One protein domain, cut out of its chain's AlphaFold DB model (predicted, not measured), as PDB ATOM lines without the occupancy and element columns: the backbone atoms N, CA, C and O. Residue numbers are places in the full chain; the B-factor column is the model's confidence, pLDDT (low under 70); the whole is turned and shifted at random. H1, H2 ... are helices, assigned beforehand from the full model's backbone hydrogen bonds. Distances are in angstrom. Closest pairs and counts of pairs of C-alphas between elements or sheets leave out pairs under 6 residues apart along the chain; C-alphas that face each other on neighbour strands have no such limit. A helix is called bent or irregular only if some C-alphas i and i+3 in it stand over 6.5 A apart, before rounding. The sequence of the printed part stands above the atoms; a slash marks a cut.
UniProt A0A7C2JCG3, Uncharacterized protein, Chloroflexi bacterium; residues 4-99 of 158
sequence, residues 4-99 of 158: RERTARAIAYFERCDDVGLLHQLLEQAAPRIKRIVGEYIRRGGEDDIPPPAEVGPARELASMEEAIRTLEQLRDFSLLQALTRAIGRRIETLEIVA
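Overview. This is residues 4 to 99 of the 158 residues of an uncharacterized protein of Chloroflexi bacterium (UniProt A0A7C2JCG3). What would one see first? The long helix H4 runs through the middle, with H1 side by side with it, H2a packed on its later part and H3 crossing H1. The bent helix H2 reaches away with its arm H2b, and the unnamed stretch of residues 45 to 64 folds back from there to H3. What is it made of? The printed part has 96 residues with four named helices, H1 to H4 in order, and no named strand: all helix. It is compact, with a radius of gyration of the C-alphas of 13.5 A and spans of 39 by 29 by 20 A.

Along the chain. Where is the longest helix? H2, residues 20 to 44, was assigned as one helix by its hydrogen bonds but is bent, with C-alphas 29 and 32 6.9 A apart. Its arms are H2a, residues 20 to 29, 14.3 A, and H2b, residues 32 to 44, 18.7 A. Where are the others? H1, residues 4 to 15, 16.3 A, begins at C-alpha 4 (7.101, -0.939, 96.266). H3, residues 65 to 74, is 14.2 A long; H4, residues 78 to 99, 31.1 A, ends at C-alpha 99 (-4.815, 28.188, 90.016).

Arrangement. What does H2 meet? H2a touches residues 85 to 95 of H4, closest at the C-alphas of Val 20 and Ile 92, 6.0 A, opposite ways at a shallow tilt of 33 degrees, only just short of steep. H2b is apart from H1. How does H1 sit? It touches H4, closest C-alphas Ile 11 and Leu 84, 5.7 A, the same way at a shallow tilt of 11 degrees. It touches H3 at a steep tilt of 55 degrees, closest C-alphas Ala 10 and Ala 68, 4.3 A. Are the helix backbones complete? In H1, H2a, H2b, H3 and H4 every O i to N i+4 pair is within hydrogen-bond range.

Size, cuts and confidence. How large is it? The two C-alphas farthest apart, Arg 44 and Ala 99, are 41.8 A apart. Is it unbroken? The printed part has no cut; H2 to H3 is a long link, and no printed residue is under 70 in pLDDT.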
ATOM      1  N   ARG A   4       6.539  -1.887  97.240       94.81
ATOM      2  CA  ARG A   4       7.101  -0.939  96.266       94.81
ATOM      3  C   ARG A   4       6.181  -0.740  95.064       94.81
ATOM      4  O   ARG A   4       5.923   0.392  94.680       94.81
ATOM      5  N   GLU A   5       5.655  -1.823  94.508       95.25
ATOM      6  CA  GLU A   5       4.737  -1.805  93.369       95.25
ATOM      7  C   GLU A   5       3.415  -1.111  93.732       95.25
ATOM      8  O   GLU A   5       2.956  -0.250  92.986       95.25
ATOM      9  N   ARG A   6       2.851  -1.387  94.919       96.31
ATOM     10  CA  ARG A   6       1.684  -0.643  95.438       96.31
ATOM     11  C   ARG A   6       1.958   0.852  95.538       96.31
ATOM     12  O   ARG A   6       1.144   1.655  95.094       96.31
ATOM     13  N   THR A   7       3.116   1.213  96.089       97.75
ATOM     14  CA  THR A   7       3.528   2.612  96.242       97.75
ATOM     15  C   THR A   7       3.685   3.289  94.883       97.75
ATOM     16  O   THR A   7       3.182   4.391  94.703       97.75
ATOM     17  N   ALA A   8       4.298   2.621  93.902       97.94
ATOM     18  CA  ALA A   8       4.451   3.146  92.546       97.94
ATOM     19  C   ALA A   8       3.095   3.428  91.878       97.94
ATOM     20  O   ALA A   8       2.894   4.493  91.298       97.94
ATOM     21  N   ARG A   9       2.134   2.503  92.007       98.19
ATOM     22  CA  ARG A   9       0.771   2.679  91.476       98.19
ATOM     23  C   ARG A   9       0.011   3.808  92.184       98.19
ATOM     24  O   ARG A   9      -0.723   4.548  91.530       98.19
ATOM     25  N   ALA A  10       0.195   3.957  93.497       98.31
ATOM     26  CA  ALA A  10      -0.389   5.047  94.281       98.31
ATOM     27  C   ALA A  10       0.222   6.414  93.924       98.31
ATOM     28  O   ALA A  10      -0.515   7.381  93.764       98.31
ATOM     29  N   ILE A  11       1.545   6.490  93.731       98.31
ATOM     30  CA  ILE A  11       2.224   7.690  93.218       98.31
ATOM     31  C   ILE A  11       1.630   8.078  91.864       98.31
ATOM     32  O   ILE A  11       1.204   9.217  91.701       98.31
ATOM     33  N   ALA A  12       1.508   7.122  90.937       97.94
ATOM     34  CA  ALA A  12       0.937   7.381  89.619       97.94
ATOM     35  C   ALA A  12      -0.513   7.897  89.690       97.94
ATOM     36  O   ALA A  12      -0.887   8.760  88.897       97.94
ATOM     37  N   TYR A  13      -1.321   7.410  90.645       98.38
ATOM     38  CA  TYR A  13      -2.646   7.972  90.938       98.38
ATOM     39  C   TYR A  13      -2.559   9.437  91.374       98.38
ATOM     40  O   TYR A  13      -3.175  10.300  90.751       98.38
ATOM     41  N   PHE A  14      -1.776   9.739  92.415       98.00
ATOM     42  CA  PHE A  14      -1.711  11.094  92.965       98.00
ATOM     43  C   PHE A  14      -1.111  12.107  91.988       98.00
ATOM     44  O   PHE A  14      -1.573  13.239  91.957       98.00
ATOM     45  N   GLU A  15      -0.164  11.713  91.137       96.56
ATOM     46  CA  GLU A  15       0.393  12.581  90.089       96.56
ATOM     47  C   GLU A  15      -0.643  13.019  89.039       96.56
ATOM     48  O   GLU A  15      -0.445  14.038  88.377       96.56
ATOM     49  N   ARG A  16      -1.754  12.283  88.895       96.44
ATOM     50  CA  ARG A  16      -2.863  12.610  87.980       96.44
ATOM     51  C   ARG A  16      -4.132  13.074  88.691       96.44
ATOM     52  O   ARG A  16      -5.148  13.273  88.036       96.44
ATOM     53  N   CYS A  17      -4.101  13.210  90.014       97.44
ATOM     54  CA  CYS A  17      -5.252  13.662  90.781       97.44
ATOM     55  C   CYS A  17      -5.426  15.179  90.615       97.44
ATOM     56  O   CYS A  17      -4.468  15.928  90.818       97.44
ATOM     57  N   ASP A  18      -6.634  15.621  90.264       96.56
ATOM     58  CA  ASP A  18      -6.991  17.042  90.107       96.56
ATOM     59  C   ASP A  18      -7.734  17.615  91.323       96.56
ATOM     60  O   ASP A  18      -7.927  18.825  91.429       96.56
ATOM     61  N   ASP A  19      -8.134  16.760  92.267       96.56
ATOM     62  CA  ASP A  19      -8.798  17.176  93.501       96.56
ATOM     63  C   ASP A  19      -7.763  17.671  94.522       96.56
ATOM     64  O   ASP A  19      -7.281  16.934  95.385       96.56
ATOM     65  N   VAL A  20      -7.395  18.947  94.402       95.50
ATOM     66  CA  VAL A  20      -6.428  19.607  95.291       95.50
ATOM     67  C   VAL A  20      -6.870  19.590  96.759       95.50
ATOM     68  O   VAL A  20      -6.031  19.445  97.652       95.50
ATOM     69  N   GLY A  21      -8.181  19.646  97.019       95.56
ATOM     70  CA  GLY A  21      -8.734  19.579  98.368       95.56
ATOM     71  C   GLY A  21      -8.480  18.224  99.016       95.56
ATOM     72  O   GLY A  21      -7.965  18.169 100.136       95.56
ATOM     73  N   LEU A  22      -8.747  17.135  98.288       96.69
ATOM     74  CA  LEU A  22      -8.411  15.779  98.723       96.69
ATOM     75  C   LEU A  22      -6.908  15.638  98.996       96.69
ATOM     76  O   LEU A  22      -6.520  15.094 100.029       96.69
ATOM     77  N   LEU A  23      -6.047  16.141  98.106       97.94
ATOM     78  CA  LEU A  23      -4.592  16.045  98.283       97.94
ATOM     79  C   LEU A  23      -4.120  16.742  99.570       97.94
ATOM     80  O   LEU A  23      -3.338  16.159 100.329       97.94
ATOM     81  N   HIS A  24      -4.617  17.950  99.853       96.44
ATOM     82  CA  HIS A  24      -4.316  18.660 101.100       96.44
ATOM     83  C   HIS A  24      -4.813  17.904 102.333       96.44
ATOM     84  O   HIS A  24      -4.058  17.747 103.296       96.44
ATOM     85  N   GLN A  25      -6.046  17.393 102.297       95.75
ATOM     86  CA  GLN A  25      -6.617  16.617 103.399       95.75
ATOM     87  C   GLN A  25      -5.793  15.366 103.704       95.75
ATOM     88  O   GLN A  25      -5.510  15.080 104.868       95.75
ATOM     89  N   LEU A  26      -5.362  14.637 102.675       96.88
ATOM     90  CA  LEU A  26      -4.544  13.437 102.844       96.88
ATOM     91  C   LEU A  26      -3.180  13.752 103.475       96.88
ATOM     92  O   LEU A  26      -2.715  12.999 104.335       96.88
ATOM     93  N   LEU A  27      -2.542  14.873 103.111       96.19
ATOM     94  CA  LEU A  27      -1.307  15.311 103.775       96.19
ATOM     95  C   LEU A  27      -1.546  15.746 105.225       96.19
ATOM     96  O   LEU A  27      -0.755  15.375 106.094       96.19
ATOM     97  N   GLU A  28      -2.627  16.480 105.506       94.62
ATOM     98  CA  GLU A  28      -2.999  16.890 106.868       94.62
ATOM     99  C   GLU A  28      -3.225  15.662 107.766       94.62
ATOM    100  O   GLU A  28      -2.702  15.595 108.879       94.62
ATOM    101  N   GLN A  29      -3.915  14.640 107.252       93.94
ATOM    102  CA  GLN A  29      -4.152  13.376 107.954       93.94
ATOM    103  C   GLN A  29      -2.864  12.562 108.166       93.94
ATOM    104  O   GLN A  29      -2.681  11.941 109.216       93.94
ATOM    105  N   ALA A  30      -1.942  12.570 107.198       94.50
ATOM    106  CA  ALA A  30      -0.674  11.848 107.304       94.50
ATOM    107  C   ALA A  30       0.350  12.548 108.223       94.50
ATOM    108  O   ALA A  30       1.217  11.879 108.802       94.50
ATOM    109  N   ALA A  31       0.261  13.874 108.383       94.25
ATOM    110  CA  ALA A  31       1.261  14.691 109.070       94.25
ATOM    111  C   ALA A  31       1.545  14.266 110.529       94.25
ATOM    112  O   ALA A  31       2.725  14.119 110.866       94.25
ATOM    113  N   PRO A  32       0.548  13.981 111.399       95.06
ATOM    114  CA  PRO A  32       0.812  13.524 112.766       95.06
ATOM    115  C   PRO A  32       1.625  12.227 112.815       95.06
ATOM    116  O   PRO A  32       2.547  12.090 113.624       95.06
ATOM    117  N   ARG A  33       1.326  11.278 111.915       93.88
ATOM    118  CA  ARG A  33       2.049  10.004 111.824       93.88
ATOM    119  C   ARG A  33       3.492  10.220 111.379       93.88
ATOM    120  O   ARG A  33       4.395   9.654 111.987       93.88
ATOM    121  N   ILE A  34       3.704  11.042 110.351       94.25
ATOM    122  CA  ILE A  34       5.039  11.380 109.836       94.25
ATOM    123  C   ILE A  34       5.871  12.050 110.933       94.25
ATOM    124  O   ILE A  34       6.985  11.608 111.205       94.25
ATOM    125  N   LYS A  35       5.304  13.042 111.632       94.88
ATOM    126  CA  LYS A  35       5.967  13.743 112.743       94.88
ATOM    127  C   LYS A  35       6.389  12.784 113.857       94.88
ATOM    128  O   LYS A  35       7.495  12.906 114.379       94.88
ATOM    129  N   ARG A  36       5.539  11.811 114.205       95.12
ATOM    130  CA  ARG A  36       5.871  10.781 115.199       95.12
ATOM    131  C   ARG A  36       7.049   9.912 114.752       95.12
ATOM    132  O   ARG A  36       7.959   9.703 115.548       95.12
ATOM    133  N   ILE A  37       7.047   9.434 113.503       93.88
ATOM    134  CA  ILE A  37       8.126   8.591 112.960       93.88
ATOM    135  C   ILE A  37       9.454   9.363 112.930       93.88
ATOM    136  O   ILE A  37      10.460   8.872 113.430       93.88
ATOM    137  N   VAL A  38       9.453  10.603 112.433       93.62
ATOM    138  CA  VAL A  38      10.643  11.474 112.432       93.62
ATOM    139  C   VAL A  38      11.159  11.704 113.857       93.62
ATOM    140  O   VAL A  38      12.348  11.548 114.121       93.62
ATOM    141  N   GLY A  39      10.267  11.989 114.810       94.50
ATOM    142  CA  GLY A  39      10.639  12.139 116.219       94.50
ATOM    143  C   GLY A  39      11.175  10.854 116.870       94.50
ATOM    144  O   GLY A  39      11.871  10.923 117.881       94.50
ATOM    145  N   GLU A  40      10.866   9.669 116.339       93.81
ATOM    146  CA  GLU A  40      11.481   8.404 116.763       93.81
ATOM    147  C   GLU A  40      12.912   8.257 116.231       93.81
ATOM    148  O   GLU A  40      13.775   7.844 117.004       93.81
ATOM    149  N   TYR A  41      13.182   8.639 114.978       94.06
ATOM    150  CA  TYR A  41      14.538   8.654 114.410       94.06
ATOM    151  C   TYR A  41      15.457   9.633 115.150       94.06
ATOM    152  O   TYR A  41      16.507   9.232 115.653       94.06
ATOM    153  N   ILE A  42      14.999  10.876 115.342       93.56
ATOM    154  CA  ILE A  42      15.773  11.921 116.032       93.56
ATOM    155  C   ILE A  42      16.143  11.495 117.459       93.56
ATOM    156  O   ILE A  42      17.254  11.741 117.914       93.56
ATOM    157  N   ARG A  43      15.235  10.818 118.174       93.38
ATOM    158  CA  ARG A  43      15.512  10.326 119.535       93.38
ATOM    159  C   ARG A  43      16.508   9.166 119.585       93.38
ATOM    160  O   ARG A  43      17.068   8.930 120.651       93.38
ATOM    161  N   ARG A  44      16.659   8.397 118.503       91.38
ATOM    162  CA  ARG A  44      17.483   7.176 118.480       91.38
ATOM    163  C   ARG A  44      18.919   7.420 118.034       91.38
ATOM    164  O   ARG A  44      19.787   6.703 118.521       91.38
ATOM    165  N   GLY A  45      19.169   8.403 117.176       85.19
ATOM    166  CA  GLY A  45      20.542   8.714 116.773       85.19
ATOM    167  C   GLY A  45      20.752  10.050 116.055       85.19
ATOM    168  O   GLY A  45      21.867  10.562 116.084       85.19
ATOM    169  N   GLY A  46      19.690  10.704 115.569       88.25
ATOM    170  CA  GLY A  46      19.751  12.095 115.111       88.25
ATOM    171  C   GLY A  46      19.011  12.335 113.801       88.25
ATOM    172  O   GLY A  46      18.214  11.508 113.359       88.25
ATOM    173  N   GLU A  47      19.241  13.501 113.200       87.38
ATOM    174  CA  GLU A  47      18.647  13.880 111.911       87.38
ATOM    175  C   GLU A  47      19.236  13.067 110.746       87.38
ATOM    176  O   GLU A  47      18.491  12.645 109.864       87.38
ATOM    177  N   ASP A  48      20.534  12.754 110.800       91.25
ATOM    178  CA  ASP A  48      21.240  11.979 109.767       91.25
ATOM    179  C   ASP A  48      20.759  10.520 109.658       91.25
ATOM    180  O   ASP A  48      20.972   9.865 108.638       91.25
ATOM    181  N   ASP A  49      20.069  10.010 110.685       90.88
ATOM    182  CA  ASP A  49      19.500   8.657 110.701       90.88
ATOM    183  C   ASP A  49      18.111   8.571 110.062       90.88
ATOM    184  O   ASP A  49      17.543   7.480 109.930       90.88
ATOM    185  N   ILE A  50      17.526   9.709 109.683       92.31
ATOM    186  CA  ILE A  50      16.265   9.728 108.950       92.31
ATOM    187  C   ILE A  50      16.555   9.194 107.539       92.31
ATOM    188  O   ILE A  50      17.294   9.828 106.784       92.31
ATOM    189  N   PRO A  51      15.979   8.046 107.133       93.38
ATOM    190  CA  PRO A  51      16.292   7.475 105.835       93.38
ATOM    191  C   PRO A  51      15.807   8.417 104.725       93.38
ATOM    192  O   PRO A  51      14.770   9.068 104.884       93.38
ATOM    193  N   PRO A  52      16.510   8.494 103.586       94.44
ATOM    194  CA  PRO A  52      16.068   9.318 102.474       94.44
ATOM    195  C   PRO A  52      14.777   8.755 101.854       94.44
ATOM    196  O   PRO A  52      14.473   7.567 102.006       94.44
ATOM    197  N   PRO A  53      14.013   9.571 101.109       95.75
ATOM    198  CA  PRO A  53      12.914   9.061 100.302       95.75
ATOM    199  C   PRO A  53      13.408   7.984  99.337       95.75
ATOM    200  O   PRO A  53      14.439   8.144  98.686       95.75
ATOM    201  N   ALA A  54      12.650   6.900  99.218       96.38
ATOM    202  CA  ALA A  54      12.972   5.836  98.283       96.38
ATOM    203  C   ALA A  54      12.816   6.315  96.833       96.38
ATOM    204  O   ALA A  54      11.856   7.008  96.492       96.38
ATOM    205  N   GLU A  55      13.707   5.861  95.956       94.62
ATOM    206  CA  GLU A  55      13.494   5.960  94.516       94.62
ATOM    207  C   GLU A  55      12.449   4.922  94.096       94.62
ATOM    208  O   GLU A  55      12.653   3.709  94.206       94.62
ATOM    209  N   VAL A  56      11.293   5.410  93.651       92.69
ATOM    210  CA  VAL A  56      10.191   4.577  93.173       92.69
ATOM    211  C   VAL A  56      10.055   4.805  91.675       92.69
ATOM    212  O   VAL A  56       9.779   5.916  91.232       92.69
ATOM    213  N   GLY A  57      10.289   3.749  90.895       86.19
ATOM    214  CA  GLY A  57      10.132   3.797  89.445       86.19
ATOM    215  C   GLY A  57       8.673   4.018  89.020       86.19
ATOM    216  O   GLY A  57       7.753   3.794  89.812       86.19
ATOM    217  N   PRO A  58       8.443   4.423  87.760       86.31
ATOM    218  CA  PRO A  58       7.098   4.653  87.251       86.31
ATOM    219  C   PRO A  58       6.284   3.353  87.212       86.31
ATOM    220  O   PRO A  58       6.797   2.289  86.855       86.31
ATOM    221  N   ALA A  59       4.992   3.448  87.522       92.25
ATOM    222  CA  ALA A  59       4.044   2.356  87.329       92.25
ATOM    223  C   ALA A  59       3.333   2.477  85.974       92.25
ATOM    224  O   ALA A  59       2.958   3.570  85.551       92.25
ATOM    225  N   ARG A  60       3.118   1.340  85.297       87.00
ATOM    226  CA  ARG A  60       2.344   1.287  84.041       87.00
ATOM    227  C   ARG A  60       0.852   1.512  84.269       87.00
ATOM    228  O   ARG A  60       0.183   2.103  83.430       87.00
ATOM    229  N   GLU A  61       0.354   1.032  85.400       94.06
ATOM    230  CA  GLU A  61      -1.046   1.114  85.789       94.06
ATOM    231  C   GLU A  61      -1.187   1.965  87.040       94.06
ATOM    232  O   GLU A  61      -0.377   1.885  87.962       94.06
ATOM    233  N   LEU A  62      -2.246   2.761  87.087       96.12
ATOM    234  CA  LEU A  62      -2.567   3.560  88.254       96.12
ATOM    235  C   LEU A  62      -3.287   2.682  89.281       96.12
ATOM    236  O   LEU A  62      -3.939   1.686  88.946       96.12
ATOM    237  N   ALA A  63      -3.140   3.025  90.553       97.31
ATOM    238  CA  ALA A  63      -4.055   2.536  91.571       97.31
ATOM    239  C   ALA A  63      -5.434   3.186  91.368       97.31
ATOM    240  O   ALA A  63      -5.532   4.303  90.854       97.31
ATOM    241  N   SER A  64      -6.497   2.512  91.798       97.94
ATOM    242  CA  SER A  64      -7.763   3.205  92.059       97.94
ATOM    243  C   SER A  64      -7.596   4.214  93.205       97.94
ATOM    244  O   SER A  64      -6.674   4.094  94.016       97.94
ATOM    245  N   MET A  65      -8.512   5.182  93.311       97.75
ATOM    246  CA  MET A  65      -8.514   6.168  94.401       97.75
ATOM    247  C   MET A  65      -8.445   5.499  95.776       97.75
ATOM    248  O   MET A  65      -7.586   5.828  96.591       97.75
ATOM    249  N   GLU A  66      -9.310   4.514  96.020       97.88
ATOM    250  CA  GLU A  66      -9.330   3.804  97.296       97.88
ATOM    251  C   GLU A  66      -8.025   3.050  97.570       97.88
ATOM    252  O   GLU A  66      -7.540   3.035  98.697       97.88
ATOM    253  N   GLU A  67      -7.438   2.404  96.558       97.75
ATOM    254  CA  GLU A  67      -6.154   1.715  96.710       97.75
ATOM    255  C   GLU A  67      -5.010   2.688  97.010       97.75
ATOM    256  O   GLU A  67      -4.144   2.368  97.828       97.75
ATOM    257  N   ALA A  68      -5.002   3.867  96.386       98.19
ATOM    258  CA  ALA A  68      -3.989   4.890  96.620       98.19
ATOM    259  C   ALA A  68      -4.083   5.463  98.043       98.19
ATOM    260  O   ALA A  68      -3.067   5.542  98.738       98.19
ATOM    261  N   ILE A  69      -5.300   5.774  98.508       98.19
ATOM    262  CA  ILE A  69      -5.559   6.244  99.877       98.19
ATOM    263  C   ILE A  69      -5.173   5.165 100.891       98.19
ATOM    264  O   ILE A  69      -4.360   5.425 101.778       98.19
ATOM    265  N   ARG A  70      -5.643   3.923 100.707       97.69
ATOM    266  CA  ARG A  70      -5.266   2.795 101.578       97.69
ATOM    267  C   ARG A  70      -3.752   2.591 101.622       97.69
ATOM    268  O   ARG A  70      -3.204   2.288 102.679       97.69
ATOM    269  N   THR A  71      -3.065   2.770 100.491       97.56
ATOM    270  CA  THR A  71      -1.599   2.699 100.439       97.56
ATOM    271  C   THR A  71      -0.982   3.785 101.314       97.56
ATOM    272  O   THR A  71      -0.180   3.454 102.179       97.56
ATOM    273  N   LEU A  72      -1.393   5.051 101.181       97.62
ATOM    274  CA  LEU A  72      -0.907   6.138 102.040       97.62
ATOM    275  C   LEU A  72      -1.141   5.849 103.533       97.62
ATOM    276  O   LEU A  72      -0.229   6.006 104.347       97.62
ATOM    277  N   GLU A  73      -2.330   5.382 103.903       95.56
ATOM    278  CA  GLU A  73      -2.726   5.122 105.294       95.56
ATOM    279  C   GLU A  73      -2.003   3.936 105.942       95.56
ATOM    280  O   GLU A  73      -1.786   3.932 107.154       95.56
ATOM    281  N   GLN A  74      -1.598   2.937 105.157       94.75
ATOM    282  CA  GLN A  74      -1.065   1.677 105.687       94.75
ATOM    283  C   GLN A  74       0.437   1.483 105.453       94.75
ATOM    284  O   GLN A  74       1.017   0.561 106.031       94.75
ATOM    285  N   LEU A  75       1.073   2.332 104.639       95.12
ATOM    286  CA  LEU A  75       2.495   2.235 104.303       95.12
ATOM    287  C   LEU A  75       3.379   2.365 105.550       95.12
ATOM    288  O   LEU A  75       3.324   3.368 106.267       95.12
ATOM    289  N   ARG A  76       4.178   1.323 105.811       91.25
ATOM    290  CA  ARG A  76       5.027   1.221 107.012       91.25
ATOM    291  C   ARG A  76       6.464   1.647 106.759       91.25
ATOM    292  O   ARG A  76       7.091   2.201 107.658       91.25
ATOM    293  N   ASP A  77       6.976   1.378 105.563       95.31
ATOM    294  CA  ASP A  77       8.306   1.818 105.160       95.31
ATOM    295  C   ASP A  77       8.335   3.347 105.050       95.31
ATOM    296  O   ASP A  77       7.609   3.954 104.257       95.31
ATOM    297  N   PHE A  78       9.169   3.980 105.876       95.69
ATOM    298  CA  PHE A  78       9.230   5.433 105.951       95.69
ATOM    299  C   PHE A  78       9.861   6.072 104.703       95.69
ATOM    300  O   PHE A  78       9.459   7.166 104.306       95.69
ATOM    301  N   SER A  79      10.795   5.390 104.041       97.00
ATOM    302  CA  SER A  79      11.414   5.860 102.796       97.00
ATOM    303  C   SER A  79      10.382   5.889 101.666       97.00
ATOM    304  O   SER A  79      10.293   6.865 100.918       97.00
ATOM    305  N   LEU A  80       9.546   4.850 101.567       97.62
ATOM    306  CA  LEU A  80       8.426   4.807 100.620       97.62
ATOM    307  C   LEU A  80       7.341   5.828 100.976       97.62
ATOM    308  O   LEU A  80       6.806   6.483 100.080       97.62
ATOM    309  N   LEU A  81       7.037   6.008 102.265       97.19
ATOM    310  CA  LEU A  81       6.071   7.013 102.707       97.19
ATOM    311  C   LEU A  81       6.504   8.424 102.311       97.19
ATOM    312  O   LEU A  81       5.683   9.187 101.809       97.19
ATOM    313  N   GLN A  82       7.784   8.754 102.481       96.56
ATOM    314  CA  GLN A  82       8.331  10.029 102.023       96.56
ATOM    315  C   GLN A  82       8.228  10.198 100.506       96.56
ATOM    316  O   GLN A  82       7.894  11.286 100.039       96.56
ATOM    317  N   ALA A  83       8.500   9.151  99.723       97.44
ATOM    318  CA  ALA A  83       8.367   9.215  98.268       97.44
ATOM    319  C   ALA A  83       6.917   9.523  97.852       97.44
ATOM    320  O   ALA A  83       6.677  10.413  97.033       97.44
ATOM    321  N   LEU A  84       5.955   8.840  98.481       97.94
ATOM    322  CA  LEU A  84       4.526   9.013  98.236       97.94
ATOM    323  C   LEU A  84       4.030  10.413  98.628       97.94
ATOM    324  O   LEU A  84       3.362  11.074  97.836       97.94
ATOM    325  N   THR A  85       4.378  10.905  99.819       97.50
ATOM    326  CA  THR A  85       3.931  12.229 100.290       97.50
ATOM    327  C   THR A  85       4.596  13.369  99.525       97.50
ATOM    328  O   THR A  85       3.949  14.381  99.262       97.50
ATOM    329  N   ARG A  86       5.850  13.200  99.077       96.56
ATOM    330  CA  ARG A  86       6.501  14.148  98.157       96.56
ATOM    331  C   ARG A  86       5.808  14.198  96.797       96.56
ATOM    332  O   ARG A  86       5.707  15.283  96.234       96.56
ATOM    333  N   ALA A  87       5.332  13.068  96.270       97.62
ATOM    334  CA  ALA A  87       4.560  13.059  95.025       97.62
ATOM    335  C   ALA A  87       3.253  13.857  95.166       97.62
ATOM    336  O   ALA A  87       2.962  14.697  94.318       97.62
ATOM    337  N   ILE A  88       2.534  13.674  96.280       98.25
ATOM    338  CA  ILE A  88       1.337  14.467  96.605       98.25
ATOM    339  C   ILE A  88       1.681  15.963  96.706       98.25
ATOM    340  O   ILE A  88       1.015  16.785  96.084       98.25
ATOM    341  N   GLY A  89       2.750  16.320  97.428       96.94
ATOM    342  CA  GLY A  89       3.188  17.712  97.580       96.94
ATOM    343  C   GLY A  89       3.528  18.397  96.251       96.94
ATOM    344  O   GLY A  89       3.062  19.504  96.002       96.94
ATOM    345  N   ARG A  90       4.260  17.717  95.356       96.69
ATOM    346  CA  ARG A  90       4.553  18.234  94.004       96.69
ATOM    347  C   ARG A  90       3.292  18.410  93.164       96.69
ATOM    348  O   ARG A  90       3.204  19.347  92.368       96.69
ATOM    349  N   ARG A  91       2.312  17.511  93.316       97.44
ATOM    350  CA  ARG A  91       1.039  17.647  92.606       97.44
ATOM    351  C   ARG A  91       0.266  18.869  93.090       97.44
ATOM    352  O   ARG A  91      -0.181  19.638  92.248       97.44
ATOM    353  N   ILE A  92       0.160  19.058  94.407       97.06
ATOM    354  CA  ILE A  92      -0.442  20.259  95.005       97.06
ATOM    355  C   ILE A  92       0.236  21.508  94.448       97.06
ATOM    356  O   ILE A  92      -0.441  22.354  93.884       97.06
ATOM    357  N   GLU A  93       1.566  21.586  94.512       95.94
ATOM    358  CA  GLU A  93       2.324  22.730  93.995       95.94
ATOM    359  C   GLU A  93       1.990  23.033  92.527       95.94
ATOM    360  O   GLU A  93       1.731  24.180  92.169       95.94
ATOM    361  N   THR A  94       1.915  21.996  91.689       95.75
ATOM    362  CA  THR A  94       1.535  22.138  90.277       95.75
ATOM    363  C   THR A  94       0.128  22.719  90.124       95.75
ATOM    364  O   THR A  94      -0.074  23.630  89.324       95.75
ATOM    365  N   LEU A  95      -0.848  22.201  90.876       95.69
ATOM    366  CA  LEU A  95      -2.235  22.671  90.820       95.69
ATOM    367  C   LEU A  95      -2.369  24.106  91.344       95.69
ATOM    368  O   LEU A  95      -3.092  24.901  90.747       95.69
ATOM    369  N   GLU A  96      -1.636  24.464  92.398       95.56
ATOM    370  CA  GLU A  96      -1.644  25.815  92.964       95.56
ATOM    371  C   GLU A  96      -1.029  26.848  92.019       95.56
ATOM    372  O   GLU A  96      -1.577  27.938  91.879       95.56
ATOM    373  N   ILE A  97       0.047  26.504  91.304       92.88
ATOM    374  CA  ILE A  97       0.622  27.368  90.258       92.88
ATOM    375  C   ILE A  97      -0.395  27.607  89.131       92.88
ATOM    376  O   ILE A  97      -0.542  28.726  88.639       92.88
ATOM    377  N   VAL A  98      -1.118  26.563  88.715       92.69
ATOM    378  CA  VAL A  98      -2.156  26.691  87.681       92.69
ATOM    379  C   VAL A  98      -3.315  27.562  88.175       92.69
ATOM    380  O   VAL A  98      -3.777  28.434  87.439       92.69
ATOM    381  N   ALA A  99      -3.762  27.373  89.418       92.62
ATOM    382  CA  ALA A  99      -4.815  28.188  90.016       92.62
ATOM    383  C   ALA A  99      -4.390  29.661  90.132       92.62
ATOM    384  O   ALA A  99      -5.144  30.562  89.750       92.62
TER     385      ALA A  99